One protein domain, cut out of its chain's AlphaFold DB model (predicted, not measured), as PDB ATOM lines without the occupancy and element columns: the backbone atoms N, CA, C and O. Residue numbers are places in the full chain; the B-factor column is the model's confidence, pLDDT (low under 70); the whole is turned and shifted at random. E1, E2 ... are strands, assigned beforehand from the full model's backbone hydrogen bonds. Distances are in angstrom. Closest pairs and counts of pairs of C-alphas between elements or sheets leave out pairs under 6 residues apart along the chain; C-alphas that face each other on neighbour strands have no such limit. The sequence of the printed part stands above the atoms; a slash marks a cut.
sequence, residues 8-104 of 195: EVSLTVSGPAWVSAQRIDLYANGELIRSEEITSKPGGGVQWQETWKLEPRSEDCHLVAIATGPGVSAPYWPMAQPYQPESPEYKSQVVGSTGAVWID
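AT A GLANCE: This is residues 8 to 104 of the 195 residues of an uncharacterized protein of Gimesia benthica (UniProt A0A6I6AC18). What shape do these atoms make? They make a loose sandwich, two sheets partly face to face: a strongly twisted sheet of E2, E3, E5, E6 and E7, and over one face of it the narrow ribbon of E1 and E4, with the strands crossed at 39 degrees. Residues 75 to 80 and 83 to 89, in the loop between E5 and E6, stick out from this body. What is it built of? The 97 printed residues have no named helix and seven named strands, E1 to E7 in order; the class is all strand, and the neighbour pairs in both sheets are antiparallel. How large is it? It is loose, with a radius of gyration of the C-alphas of 15.5 A, and spans 48 by 34 by 20 A.

IN THESE COORDINATES: Where are the strands of the branched sheet? E5, residues 61 to 70, runs 29.5 A from C-alpha 61 at (92.902, 75.616, 72.246) to C-alpha 70 at (100.559, 56.049, 92.976). E2 is residues 23 to 28, 16.8 A, and E3 residues 31 to 37, 17.9 A. E6 is residues 93 to 97 and E7 residues 101 to 103. Where is the other sheet? E1, residues 8 to 15, begins at C-alpha 8 (82.194, 74.004, 81.164) and is 23.2 A long; E4, residues 45 to 54, is 26.2 A long.

HOW THE PARTS SIT: What lies beside E5? E2 lies on one side of it, with N 66 and O 25 2.8 A apart. E6, beside residues 65 to 70, and E7, beside residues 61 to 63, lie on the other side, with N 67 and O 96, and N 63 and O 101, each 2.8 A apart. E5 and E6 form a hairpin. Where is E3? It is an edge strand in a hairpin with E2, and N 26 and O 34 are 2.8 A apart. How do the two sheets meet? E1 and E4 are antiparallel at 161 degrees, with N 11 and O 50 2.8 A apart. The closest C-alphas of E1 and E5 are those of Val 13 and Ala 67, 7.1 A apart; E2 and E4 are apart.

THE WHOLE: Is the printed part continuous? Residues 8 to 104 have no cut, and the C-alphas farthest apart, those of Ser 58 and Pro 75, are 49.0 A from each other. Which link is long? That from E5 to E6, with 22 residues. Where is confidence low? The mean pLDDT of the printed part is 88.8; residues 75 and 77 to 79 are under 70.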
ATOM      1  N   GLU A   8      82.376  75.121  80.232       89.75
ATOM      2  CA  GLU A   8      82.194  74.004  81.164       89.75
ATOM      3  C   GLU A   8      82.864  72.733  80.627       89.75
ATOM      4  O   GLU A   8      82.583  72.279  79.517       89.75
ATOM      5  N   VAL A   9      83.750  72.142  81.427       91.56
ATOM      6  CA  VAL A   9      84.486  70.921  81.090       91.56
ATOM      7  C   VAL A   9      84.123  69.833  82.083       91.56
ATOM      8  O   VAL A   9      84.511  69.885  83.249       91.56
ATOM      9  N   SER A  10      83.388  68.826  81.620       94.25
ATOM     10  CA  SER A  10      83.105  67.627  82.405       94.25
ATOM     11  C   SER A  10      84.253  66.633  82.281       94.25
ATOM     12  O   SER A  10      84.627  66.217  81.185       94.25
ATOM     13  N   LEU A  11      84.791  66.224  83.423       95.56
ATOM     14  CA  LEU A  11      85.919  65.315  83.534       95.56
ATOM     15  C   LEU A  11      85.467  64.030  84.221       95.56
ATOM     16  O   LEU A  11      84.673  64.048  85.158       95.56
ATOM     17  N   THR A  12      85.955  62.887  83.749       96.44
ATOM     18  CA  THR A  12      85.653  61.576  84.335       96.44
ATOM     19  C   THR A  12      86.916  60.740  84.356       96.44
ATOM     20  O   THR A  12      87.518  60.488  83.315       96.44
ATOM     21  N   VAL A  13      87.298  60.281  85.544       95.44
ATOM     22  CA  VAL A  13      88.408  59.350  85.736       95.44
ATOM     23  C   VAL A  13      87.828  57.970  85.978       95.44
ATOM     24  O   VAL A  13      87.037  57.768  86.901       95.44
ATOM     25  N   SER A  14      88.216  57.023  85.130       94.44
ATOM     26  CA  SER A  14      87.820  55.624  85.253       94.44
ATOM     27  C   SER A  14      89.046  54.731  85.350       94.44
ATOM     28  O   SER A  14      90.034  54.952  84.655       94.44
ATOM     29  N   GLY A  15      88.967  53.709  86.195       90.94
ATOM     30  CA  GLY A  15      90.076  52.803  86.449       90.94
ATOM     31  C   GLY A  15      89.621  51.481  87.063       90.94
ATOM     32  O   GLY A  15      88.482  51.354  87.523       90.94
ATOM     33  N   PRO A  16      90.482  50.454  87.048       89.69
ATOM     34  CA  PRO A  16      90.216  49.212  87.757       89.69
ATOM     35  C   PRO A  16      90.323  49.413  89.277       89.69
ATOM     36  O   PRO A  16      90.981  50.333  89.751       89.69
ATOM     37  N   ALA A  17      89.733  48.499  90.055       88.69
ATOM     38  CA  ALA A  17      89.624  48.618  91.517       88.69
ATOM     39  C   ALA A  17      90.958  48.678  92.286       88.69
ATOM     40  O   ALA A  17      90.969  49.019  93.464       88.69
ATOM     41  N   TRP A  18      92.062  48.305  91.640       85.81
ATOM     42  CA  TRP A  18      93.402  48.252  92.223       85.81
ATOM     43  C   TRP A  18      94.269  49.478  91.885       85.81
ATOM     44  O   TRP A  18      95.426  49.527  92.293       85.81
ATOM     45  N   VAL A  19      93.726  50.465  91.165       88.06
ATOM     46  CA  VAL A  19      94.350  51.779  90.922       88.06
ATOM     47  C   VAL A  19      93.529  52.847  91.632       88.06
ATOM     48  O   VAL A  19      92.315  52.713  91.746       88.06
ATOM     49  N   SER A  20      94.165  53.928  92.072       90.94
ATOM     50  CA  SER A  20      93.479  55.135  92.531       90.94
ATOM     51  C   SER A  20      94.116  56.371  91.906       90.94
ATOM     52  O   SER A  20      95.335  56.495  91.868       90.94
ATOM     53  N   ALA A  21      93.304  57.298  91.408       93.44
ATOM     54  CA  ALA A  21      93.767  58.631  91.045       93.44
ATOM     55  C   ALA A  21      93.800  59.539  92.284       93.44
ATOM     56  O   ALA A  21      92.920  59.464  93.146       93.44
ATOM     57  N   GLN A  22      94.823  60.385  92.364       95.19
ATOM     58  CA  GLN A  22      95.057  61.307  93.481       95.19
ATOM     59  C   GLN A  22      95.135  62.762  93.035       95.19
ATOM     60  O   GLN A  22      94.918  63.654  93.844       95.19
ATOM     61  N   ARG A  23      95.436  63.014  91.760       96.75
ATOM     62  CA  ARG A  23      95.500  64.364  91.203       96.75
ATOM     63  C   ARG A  23      95.008  64.377  89.768       96.75
ATOM     64  O   ARG A  23      95.248  63.416  89.032       96.75
ATOM     65  N   ILE A  24      94.352  65.463  89.382       97.38
ATOM     66  CA  ILE A  24      93.989  65.766  88.001       97.38
ATOM     67  C   ILE A  24      94.602  67.104  87.615       97.38
ATOM     68  O   ILE A  24      94.374  68.115  88.273       97.38
ATOM     69  N   ASP A  25      95.332  67.091  86.510       97.81
ATOM     70  CA  ASP A  25      95.960  68.245  85.892       97.81
ATOM     71  C   ASP A  25      95.296  68.491  84.529       97.81
ATOM     72  O   ASP A  25      95.268  67.603  83.675       97.81
ATOM     73  N   LEU A  26      94.742  69.683  84.310       97.25
ATOM     74  CA  LEU A  26      94.169  70.100  83.030       97.25
ATOM     75  C   LEU A  26      95.102  71.080  82.334       97.25
ATOM     76  O   LEU A  26      95.488  72.108  82.897       97.25
ATOM     77  N   TYR A  27      95.409  70.773  81.081       96.25
ATOM     78  CA  TYR A  27      96.298  71.544  80.231       96.25
ATOM     79  C   TYR A  27      95.536  72.164  79.066       96.25
ATOM     80  O   TYR A  27      94.713  71.487  78.455       96.25
ATOM     81  N   ALA A  28      95.872  73.401  78.710       93.69
ATOM     82  CA  ALA A  28      95.476  74.051  77.466       93.69
ATOM     83  C   ALA A  28      96.724  74.336  76.629       93.69
ATOM     84  O   ALA A  28      97.643  74.998  77.103       93.69
ATOM     85  N   ASN A  29      96.792  73.802  75.404       93.19
ATOM     86  CA  ASN A  29      97.951  73.962  74.510       93.19
ATOM     87  C   ASN A  29      99.305  73.617  75.184       93.19
ATOM     88  O   ASN A  29     100.344  74.198  74.875       93.19
ATOM     89  N   GLY A  30      99.296  72.659  76.122       91.31
ATOM     90  CA  GLY A  30     100.476  72.226  76.884       91.31
ATOM     91  C   GLY A  30     100.810  73.067  78.124       91.31
ATOM     92  O   GLY A  30     101.788  72.783  78.811       91.31
ATOM     93  N   GLU A  31     100.013  74.083  78.451       92.19
ATOM     94  CA  GLU A  31     100.122  74.860  79.686       92.19
ATOM     95  C   GLU A  31      99.134  74.363  80.739       92.19
ATOM     96  O   GLU A  31      97.955  74.205  80.446       92.19
ATOM     97  N   LEU A  32      99.613  74.113  81.960       94.81
ATOM     98  CA  LEU A  32      98.768  73.729  83.089       94.81
ATOM     99  C   LEU A  32      97.858  74.905  83.460       94.81
ATOM    100  O   LEU A  32      98.356  75.953  83.868       94.81
ATOM    101  N   ILE A  33      96.544  74.720  83.340       93.75
ATOM    102  CA  ILE A  33      95.542  75.753  83.648       93.75
ATOM    103  C   ILE A  33      94.760  75.471  84.932       93.75
ATOM    104  O   ILE A  33      94.219  76.396  85.530       93.75
ATOM    105  N   ARG A  34      94.696  74.209  85.373       95.50
ATOM    106  CA  ARG A  34      94.092  73.814  86.651       95.50
ATOM    107  C   ARG A  34      94.710  72.509  87.143       95.50
ATOM    108  O   ARG A  34      94.966  71.616  86.344       95.50
ATOM    109  N   SER A  35      94.930  72.414  88.449       97.00
ATOM    110  CA  SER A  35      95.391  71.207  89.134       97.00
ATOM    111  C   SER A  35      94.555  71.009  90.389       97.00
ATOM    112  O   SER A  35      94.265  71.981  91.088       97.00
ATOM    113  N   GLU A  36      94.140  69.776  90.652       96.94
ATOM    114  CA  GLU A  36      93.301  69.448  91.798       96.94
ATOM    115  C   GLU A  36      93.681  68.090  92.382       96.94
ATOM    116  O   GLU A  36      93.757  67.092  91.659       96.94
ATOM    117  N   GLU A  37      93.914  68.047  93.694       97.12
ATOM    118  CA  GLU A  37      94.012  66.788  94.429       97.12
ATOM    119  C   GLU A  37      92.616  66.213  94.652       97.12
ATOM    120  O   GLU A  37      91.701  66.907  95.092       97.12
ATOM    121  N   ILE A  38      92.453  64.926  94.362       95.31
ATOM    122  CA  ILE A  38      91.162  64.248  94.386       95.31
ATOM    123  C   ILE A  38      91.208  62.998  95.256       95.31
ATOM    124  O   ILE A  38      92.229  62.324  95.388       95.31
ATOM    125  N   THR A  39      90.052  62.639  95.806       94.25
ATOM    126  CA  THR A  39      89.856  61.341  96.459       94.25
ATOM    127  C   THR A  39      89.098  60.414  95.519       94.25
ATOM    128  O   THR A  39      87.935  60.662  95.197       94.25
ATOM    129  N   SER A  40      89.745  59.332  95.084       92.00
ATOM    130  CA  SER A  40      89.094  58.301  94.268       92.00
ATOM    131  C   SER A  40      88.057  57.513  95.063       92.00
ATOM    132  O   SER A  40      88.310  57.074  96.187       92.00
ATOM    133  N   LYS A  41      86.904  57.259  94.440       91.94
ATOM    134  CA  LYS A  41      85.918  56.291  94.925       91.94
ATOM    135  C   LYS A  41      86.524  54.881  94.902       91.94
ATOM    136  O   LYS A  41      87.226  54.540  93.949       91.94
ATOM    137  N   PRO A  42      86.252  54.050  95.923       86.06
ATOM    138  CA  PRO A  42      86.728  52.673  95.949       86.06
ATOM    139  C   PRO A  42      86.025  51.828  94.877       86.06
ATOM    140  O   PRO A  42      84.859  52.058  94.555       86.06
ATOM    141  N   GLY A  43      86.715  50.801  94.380       87.12
ATOM    142  CA  GLY A  43      86.184  49.883  93.371       87.12
ATOM    143  C   GLY A  43      86.583  50.238  91.936       87.12
ATOM    144  O   GLY A  43      87.329  51.181  91.680       87.12
ATOM    145  N   GLY A  44      86.146  49.400  90.994       88.56
ATOM    146  CA  GLY A  44      86.407  49.588  89.567       88.56
ATOM    147  C   GLY A  44      85.320  50.419  88.889       88.56
ATOM    148  O   GLY A  44      84.189  50.477  89.366       88.56
ATOM    149  N   GLY A  45      85.652  51.020  87.747       93.94
ATOM    150  CA  GLY A  45      84.746  51.882  86.986       93.94
ATOM    151  C   GLY A  45      85.058  53.356  87.219       93.94
ATOM    152  O   GLY A  45      86.226  53.733  87.217       93.94
ATOM    153  N   VAL A  46      84.027  54.191  87.389       95.50
ATOM    154  CA  VAL A  46      84.183  55.640  87.598       95.50
ATOM    155  C   VAL A  46      84.689  55.919  89.011       95.50
ATOM    156  O   VAL A  46      83.959  55.770  89.992       95.50
ATOM    157  N   GLN A  47      85.935  56.369  89.100       93.06
ATOM    158  CA  GLN A  47      86.620  56.671  90.355       93.06
ATOM    159  C   GLN A  47      86.407  58.122  90.782       93.06
ATOM    160  O   GLN A  47      86.317  58.407  91.971       93.06
ATOM    161  N   TRP A  48      86.270  59.041  89.829       95.75
ATOM    162  CA  TRP A  48      86.002  60.450  90.103       95.75
ATOM    163  C   TRP A  48      85.314  61.105  88.904       95.75
ATOM    164  O   TRP A  48      85.545  60.713  87.758       95.75
ATOM    165  N   GLN A  49      84.452  62.086  89.168       96.56
ATOM    166  CA  GLN A  49      83.762  62.855  88.138       96.56
ATOM    167  C   GLN A  49      83.380  64.231  88.681       96.56
ATOM    168  O   GLN A  49      82.751  64.317  89.736       96.56
ATOM    169  N   GLU A  50      83.698  65.278  87.928       95.81
ATOM    170  CA  GLU A  50      83.311  66.656  88.231       95.81
ATOM    171  C   GLU A  50      83.188  67.469  86.938       95.81
ATOM    172  O   GLU A  50      83.647  67.052  85.874       95.81
ATOM    173  N   THR A  51      82.538  68.629  87.020       95.62
ATOM    174  CA  THR A  51      82.510  69.620  85.945       95.62
ATOM    175  C   THR A  51      83.179  70.898  86.414       95.62
ATOM    176  O   THR A  51      82.805  71.469  87.436       95.62
ATOM    177  N   TRP A  52      84.167  71.352  85.653       94.31
ATOM    178  CA  TRP A  52      84.916  72.564  85.931       94.31
ATOM    179  C   TRP A  52      84.452  73.698  85.031       94.31
ATOM    180  O   TRP A  52      84.291  73.514  83.828       94.31
ATOM    181  N   LYS A  53      84.281  74.881  85.617       92.06
ATOM    182  CA  LYS A  53      84.114  76.130  84.873       92.06
ATOM    183  C   LYS A  53      85.486  76.730  84.618       92.06
ATOM    184  O   LYS A  53      86.287  76.830  85.548       92.06
ATOM    185  N   LEU A  54      85.753  77.082  83.371       89.06
ATOM    186  CA  LEU A  54      86.998  77.691  82.934       89.06
ATOM    187  C   LEU A  54      86.741  79.121  82.474       89.06
ATOM    188  O   LEU A  54      85.679  79.426  81.930       89.06
ATOM    189  N   GLU A  55      87.744  79.971  82.675       85.69
ATOM    190  CA  GLU A  55      87.720  81.334  82.163       85.69
ATOM    191  C   GLU A  55      87.604  81.336  80.626       85.69
ATOM    192  O   GLU A  55      88.194  80.469  79.961       85.69
ATOM    193  N   PRO A  56      86.870  82.304  80.047       83.44
ATOM    194  CA  PRO A  56      86.785  82.461  78.602       83.44
ATOM    195  C   PRO A  56      88.171  82.705  77.993       83.44
ATOM    196  O   PRO A  56      89.026  83.361  78.592       83.44
ATOM    197  N   ARG A  57      88.382  82.217  76.769       84.94
ATOM    198  CA  ARG A  57      89.634  82.394  76.015       84.94
ATOM    199  C   ARG A  57      89.381  83.184  74.738       84.94
ATOM    200  O   ARG A  57      88.271  83.162  74.216       84.94
ATOM    201  N   SER A  58      90.408  83.885  74.259       85.25
ATOM    202  CA  SER A  58      90.322  84.702  73.039       85.25
ATOM    203  C   SER A  58      90.659  83.911  71.773       85.25
ATOM    204  O   SER A  58      90.479  84.421  70.669       85.25
ATOM    205  N   GLU A  59      91.206  82.709  71.935       90.81
ATOM    206  CA  GLU A  59      91.788  81.897  70.880       90.81
ATOM    207  C   GLU A  59      91.551  80.410  71.107       90.81
ATOM    208  O   GLU A  59      91.479  79.932  72.248       90.81
ATOM    209  N   ASP A  60      91.486  79.680  70.001       93.31
ATOM    210  CA  ASP A  60      91.343  78.235  69.987       93.31
ATOM    211  C   ASP A  60      92.405  77.510  70.810       93.31
ATOM    212  O   ASP A  60      93.595  77.852  70.826       93.31
ATOM    213  N   CYS A  61      91.986  76.423  71.455       92.19
ATOM    214  CA  CYS A  61      92.902  75.616  72.246       92.19
ATOM    215  C   CYS A  61      92.586  74.125  72.203       92.19
ATOM    216  O   CYS A  61      91.497  73.691  71.830       92.19
ATOM    217  N   HIS A  62      93.580  73.332  72.590       93.62
ATOM    218  CA  HIS A  62      93.426  71.909  72.844       93.62
ATOM    219  C   HIS A  62      93.522  71.651  74.340       93.62
ATOM    220  O   HIS A  62      94.548  71.957  74.955       93.62
ATOM    221  N   LEU A  63      92.471  71.058  74.899       94.81
ATOM    222  CA  LEU A  63      92.428  70.630  76.285       94.81
ATOM    223  C   LEU A  63      92.870  69.174  76.422       94.81
ATOM    224  O   LEU A  63      92.441  68.306  75.658       94.81
ATOM    225  N   VAL A  64      93.716  68.913  77.416       97.25
ATOM    226  CA  VAL A  64      94.145  67.567  77.811       97.25
ATOM    227  C   VAL A  64      94.065  67.465  79.324       97.25
ATOM    228  O   VAL A  64      94.694  68.253  80.024       97.25
ATOM    229  N   ALA A  65      93.320  66.486  79.829       97.50
ATOM    230  CA  ALA A  65      93.328  66.154  81.245       97.50
ATOM    231  C   ALA A  65      94.253  64.961  81.495       97.50
ATOM    232  O   ALA A  65      94.245  63.976  80.750       97.50
ATOM    233  N   ILE A  66      95.047  65.058  82.555       97.62
ATOM    234  CA  ILE A  66      95.958  64.021  83.025       97.62
ATOM    235  C   ILE A  66      95.573  63.685  84.460       97.62
ATOM    236  O   ILE A  66      95.610  64.544  85.332       97.62
ATOM    237  N   ALA A  67      95.207  62.432  84.704       96.94
ATOM    238  CA  ALA A  67      94.992  61.907  86.041       96.94
ATOM    239  C   ALA A  67      96.234  61.124  86.474       96.94
ATOM    240  O   ALA A  67      96.674  60.217  85.765       96.94
ATOM    241  N   THR A  68      96.782  61.451  87.640       95.81
ATOM    242  CA  THR A  68      97.942  60.762  88.214       95.81
ATOM    243  C   THR A  68      97.594  60.115  89.545       95.81
ATOM    244  O   THR A  68      96.826  60.662  90.340       95.81
ATOM    245  N   GLY A  69      98.185  58.953  89.795       93.31
ATOM    246  CA  GLY A  69      98.054  58.197  91.034       93.31
ATOM    247  C   GLY A  69      99.353  57.484  91.407       93.31
ATOM    248  O   GLY A  69     100.323  57.525  90.639       93.31
ATOM    249  N   PRO A  70      99.394  56.810  92.567       90.44
ATOM    250  CA  PRO A  70     100.559  56.049  92.976       90.44
ATOM    251  C   PRO A  70     100.808  54.926  91.970       90.44
ATOM    252  O   PRO A  70      99.870  54.331  91.431       90.44
ATOM    253  N   GLY A  71     102.078  54.637  91.697       83.56
ATOM    254  CA  GLY A  71     102.430  53.512  90.845       83.56
ATOM    255  C   GLY A  71     101.976  52.177  91.432       83.56
ATOM    256  O   GLY A  71     101.801  52.021  92.642       83.56
ATOM    257  N   VAL A  72     101.808  51.188  90.557       76.94
ATOM    258  CA  VAL A  72     101.465  49.823  90.968       76.94
ATOM    259  C   VAL A  72     102.629  49.241  91.767       76.94
ATOM    260  O   VAL A  72     103.734  49.092  91.249       76.94
ATOM    261  N   SER A  73     102.387  48.917  93.035       72.06
ATOM    262  CA  SER A  73     103.374  48.299  93.931       72.06
ATOM    263  C   SER A  73     103.202  46.786  94.069       72.06
ATOM    264  O   SER A  73     104.023  46.115  94.693       72.06
ATOM    265  N   ALA A  74     102.125  46.233  93.514       70.81
ATOM    266  CA  ALA A  74     101.790  44.835  93.690       70.81
ATOM    267  C   ALA A  74     102.638  43.915  92.784       70.81
ATOM    268  O   ALA A  74     102.866  44.231  91.615       70.81
ATOM    269  N   PRO A  75     103.065  42.738  93.281       67.62
ATOM    270  CA  PRO A  75     104.069  41.892  92.626       67.62
ATOM    271  C   PRO A  75     103.574  41.171  91.363       67.62
ATOM    272  O   PRO A  75     104.357  40.502  90.694       67.62
ATOM    273  N   TYR A  76     102.286  41.279  91.024       71.12
ATOM    274  CA  TYR A  76     101.694  40.601  89.869       71.12
ATOM    275  C   TYR A  76     101.981  41.292  88.525       71.12
ATOM    276  O   TYR A  76     101.641  40.734  87.484       71.12
ATOM    277  N   TRP A  77     102.597  42.482  88.528       69.12
ATOM    278  CA  TRP A  77     102.963  43.209  87.311       69.12
ATOM    279  C   TRP A  77     104.489  43.353  87.202       69.12
ATOM    280  O   TRP A  77     105.055  44.293  87.763       69.12
ATOM    281  N   PRO A  78     105.193  42.445  86.500       66.12
ATOM    282  CA  PRO A  78     106.622  42.606  86.273       66.12
ATOM    283  C   PRO A  78     106.866  43.869  85.437       66.12
ATOM    284  O   PRO A  78     106.435  43.970  84.289       66.12
ATOM    285  N   MET A  79     107.539  44.852  86.033       68.88
ATOM    286  CA  MET A  79     107.967  46.073  85.354       68.88
ATOM    287  C   MET A  79     109.416  45.918  84.893       68.88
ATOM    288  O   MET A  79     110.245  45.348  85.604       68.88
ATOM    289  N   ALA A  80     109.735  46.433  83.704       72.12
ATOM    290  CA  ALA A  80     111.126  46.585  83.289       72.12
ATOM    291  C   ALA A  80     111.867  47.529  84.254       72.12
ATOM    292  O   ALA A  80     111.240  48.337  84.941       72.12
ATOM    293  N   GLN A  81     113.202  47.442  84.286       71.38
ATOM    294  CA  GLN A  81     114.033  48.410  85.007       71.38
ATOM    295  C   GLN A  81     113.660  49.831  84.541       71.38
ATOM    296  O   GLN A  81     113.776  50.123  83.348       71.38
ATOM    297  N   PRO A  82     113.163  50.694  85.439       71.44
ATOM    298  CA  PRO A  82     112.676  52.008  85.055       71.44
ATOM    299  C   PRO A  82     113.849  52.902  84.648       71.44
ATOM    300  O   PRO A  82     114.812  53.056  85.397       71.44
ATOM    301  N   TYR A  83     113.768  53.512  83.465       72.06
ATOM    302  CA  TYR A  83     114.706  54.556  83.058       72.06
ATOM    303  C   TYR A  83     114.221  55.906  83.591       72.06
ATOM    304  O   TYR A  83     113.154  56.379  83.200       72.06
ATOM    305  N   GLN A  84     115.009  56.529  84.468       77.31
ATOM    306  CA  GLN A  84     114.759  57.873  84.980       77.31
ATOM    307  C   GLN A  84     116.056  58.692  84.863       77.31
ATOM    308  O   GLN A  84     116.978  58.482  85.649       77.31
ATOM    309  N   PRO A  85     116.166  59.603  83.880       76.25
ATOM    310  CA  PRO A  85     117.423  60.297  83.596       76.25
ATOM    311  C   PRO A  85     117.826  61.300  84.684       76.25
ATOM    312  O   PRO A  85     119.001  61.631  84.805       76.25
ATOM    313  N   GLU A  86     116.865  61.792  85.468       78.31
ATOM    314  CA  GLU A  86     117.083  62.898  86.409       78.31
ATOM    315  C   GLU A  86     117.444  62.450  87.830       78.31
ATOM    316  O   GLU A  86     117.995  63.236  88.597       78.31
ATOM    317  N   SER A  87     117.135  61.206  88.211       80.06
ATOM    318  CA  SER A  87     117.430  60.703  89.555       80.06
ATOM    319  C   SER A  87     117.447  59.170  89.608       80.06
ATOM    320  O   SER A  87     116.614  58.542  88.952       80.06
ATOM    321  N   PRO A  88     118.331  58.564  90.423       78.12
ATOM    322  CA  PRO A  88     118.330  57.126  90.692       78.12
ATOM    323  C   PRO A  88     117.185  56.676  91.619       78.12
ATOM    324  O   PRO A  88     116.919  55.479  91.718       78.12
ATOM    325  N   GLU A  89     116.507  57.597  92.314       82.19
ATOM    326  CA  GLU A  89     115.356  57.271  93.163       82.19
ATOM    327  C   GLU A  89     114.118  57.001  92.306       82.19
ATOM    328  O   GLU A  89     113.536  57.921  91.724       82.19
ATOM    329  N   TYR A  90     113.684  55.743  92.250       77.81
ATOM    330  CA  TYR A  90     112.502  55.368  91.486       77.81
ATOM    331  C   TYR A  90     111.211  55.886  92.132       77.81
ATOM    332  O   TYR A  90     110.866  55.505  93.252       77.81
ATOM    333  N   LYS A  91     110.468  56.718  91.395       80.75
ATOM    334  CA  LYS A  91     109.139  57.210  91.785       80.75
ATOM    335  C   LYS A  91     108.113  56.772  90.744       80.75
ATOM    336  O   LYS A  91     107.991  57.379  89.685       80.75
ATOM    337  N   SER A  92     107.387  55.696  91.036       82.12
ATOM    338  CA  SER A  92     106.370  55.156  90.134       82.12
ATOM    339  C   SER A  92     105.059  55.935  90.223       82.12
ATOM    340  O   SER A  92     104.607  56.308  91.307       82.12
ATOM    341  N   GLN A  93     104.422  56.148  89.073       87.81
ATOM    342  CA  GLN A  93     103.096  56.753  88.979       87.81
ATOM    343  C   GLN A  93     102.272  56.023  87.924       87.81
ATOM    344  O   GLN A  93     102.801  55.613  86.889       87.81
ATOM    345  N   VAL A  94     100.975  55.869  88.182       88.25
ATOM    346  CA  VAL A  94     100.012  55.514  87.136       88.25
ATOM    347  C   VAL A  94      99.488  56.808  86.537       88.25
ATOM    348  O   VAL A  94      99.141  57.737  87.267       88.25
ATOM    349  N   VAL A  95      99.429  56.856  85.208       92.88
ATOM    350  CA  VAL A  95      98.961  58.018  84.457       92.88
ATOM    351  C   VAL A  95      97.813  57.595  83.549       92.88
ATOM    352  O   VAL A  95      97.940  56.649  82.774       92.88
ATOM    353  N   GLY A  96      96.700  58.311  83.642       94.12
ATOM    354  CA  GLY A  96      95.639  58.318  82.644       94.12
ATOM    355  C   GLY A  96      95.640  59.660  81.926       94.12
ATOM    356  O   GLY A  96      95.837  60.694  82.557       94.12
ATOM    357  N   SER A  97      95.426  59.665  80.615       95.88
ATOM    358  CA  SER A  97      95.353  60.898  79.832       95.88
ATOM    359  C   SER A  97      94.192  60.827  78.854       95.88
ATOM    360  O   SER A  97      93.901  59.771  78.288       95.88
ATOM    361  N   THR A  98      93.510  61.952  78.671       95.25
ATOM    362  CA  THR A  98      92.548  62.103  77.584       95.25
ATOM    363  C   THR A  98      93.272  62.261  76.247       95.25
ATOM    364  O   THR A  98      94.459  62.571  76.183       95.25
ATOM    365  N   GLY A  99      92.530  62.133  75.146       93.56
ATOM    366  CA  GLY A  99      92.966  62.743  73.890       93.56
ATOM    367  C   GLY A  99      92.960  64.275  73.981       93.56
ATOM    368  O   GLY A  99      92.418  64.853  74.928       93.56
ATOM    369  N   ALA A 100      93.529  64.929  72.970       93.69
ATOM    370  CA  ALA A 100      93.419  66.372  72.802       93.69
ATOM    371  C   ALA A 100      92.013  66.739  72.311       93.69
ATOM    372  O   ALA A 100      91.606  66.343  71.216       93.69
ATOM    373  N   VAL A 101      91.274  67.498  73.120       92.94
ATOM    374  CA  VAL A 101      89.941  68.002  72.776       92.94
ATOM    375  C   VAL A 101      90.080  69.435  72.285       92.94
ATOM    376  O   VAL A 101      90.471  70.312  73.047       92.94
ATOM    377  N   TRP A 102      89.785  69.671  71.008       92.31
ATOM    378  CA  TRP A 102      89.772  71.022  70.446       92.31
ATOM    379  C   TRP A 102      88.549  71.809  70.924       92.31
ATOM    380  O   TRP A 102      87.429  71.290  70.913       92.31
ATOM    381  N   ILE A 103      88.791  73.065  71.288       90.38
ATOM    382  CA  ILE A 103      87.801  74.063  71.671       90.38
ATOM    383  C   ILE A 103      87.869  75.226  70.678       90.38
ATOM    384  O   ILE A 103      88.932  75.826  70.512       90.38
ATOM    385  N   ASP A 104      86.718  75.522  70.076       91.25
ATOM    386  CA  ASP A 104      86.447  76.691  69.232       91.25
ATOM    387  C   ASP A 104      86.134  77.886  70.141       91.25
ATOM    388  O   ASP A 104      84.989  78.074  70.570       91.25
TER     389      ASP A 104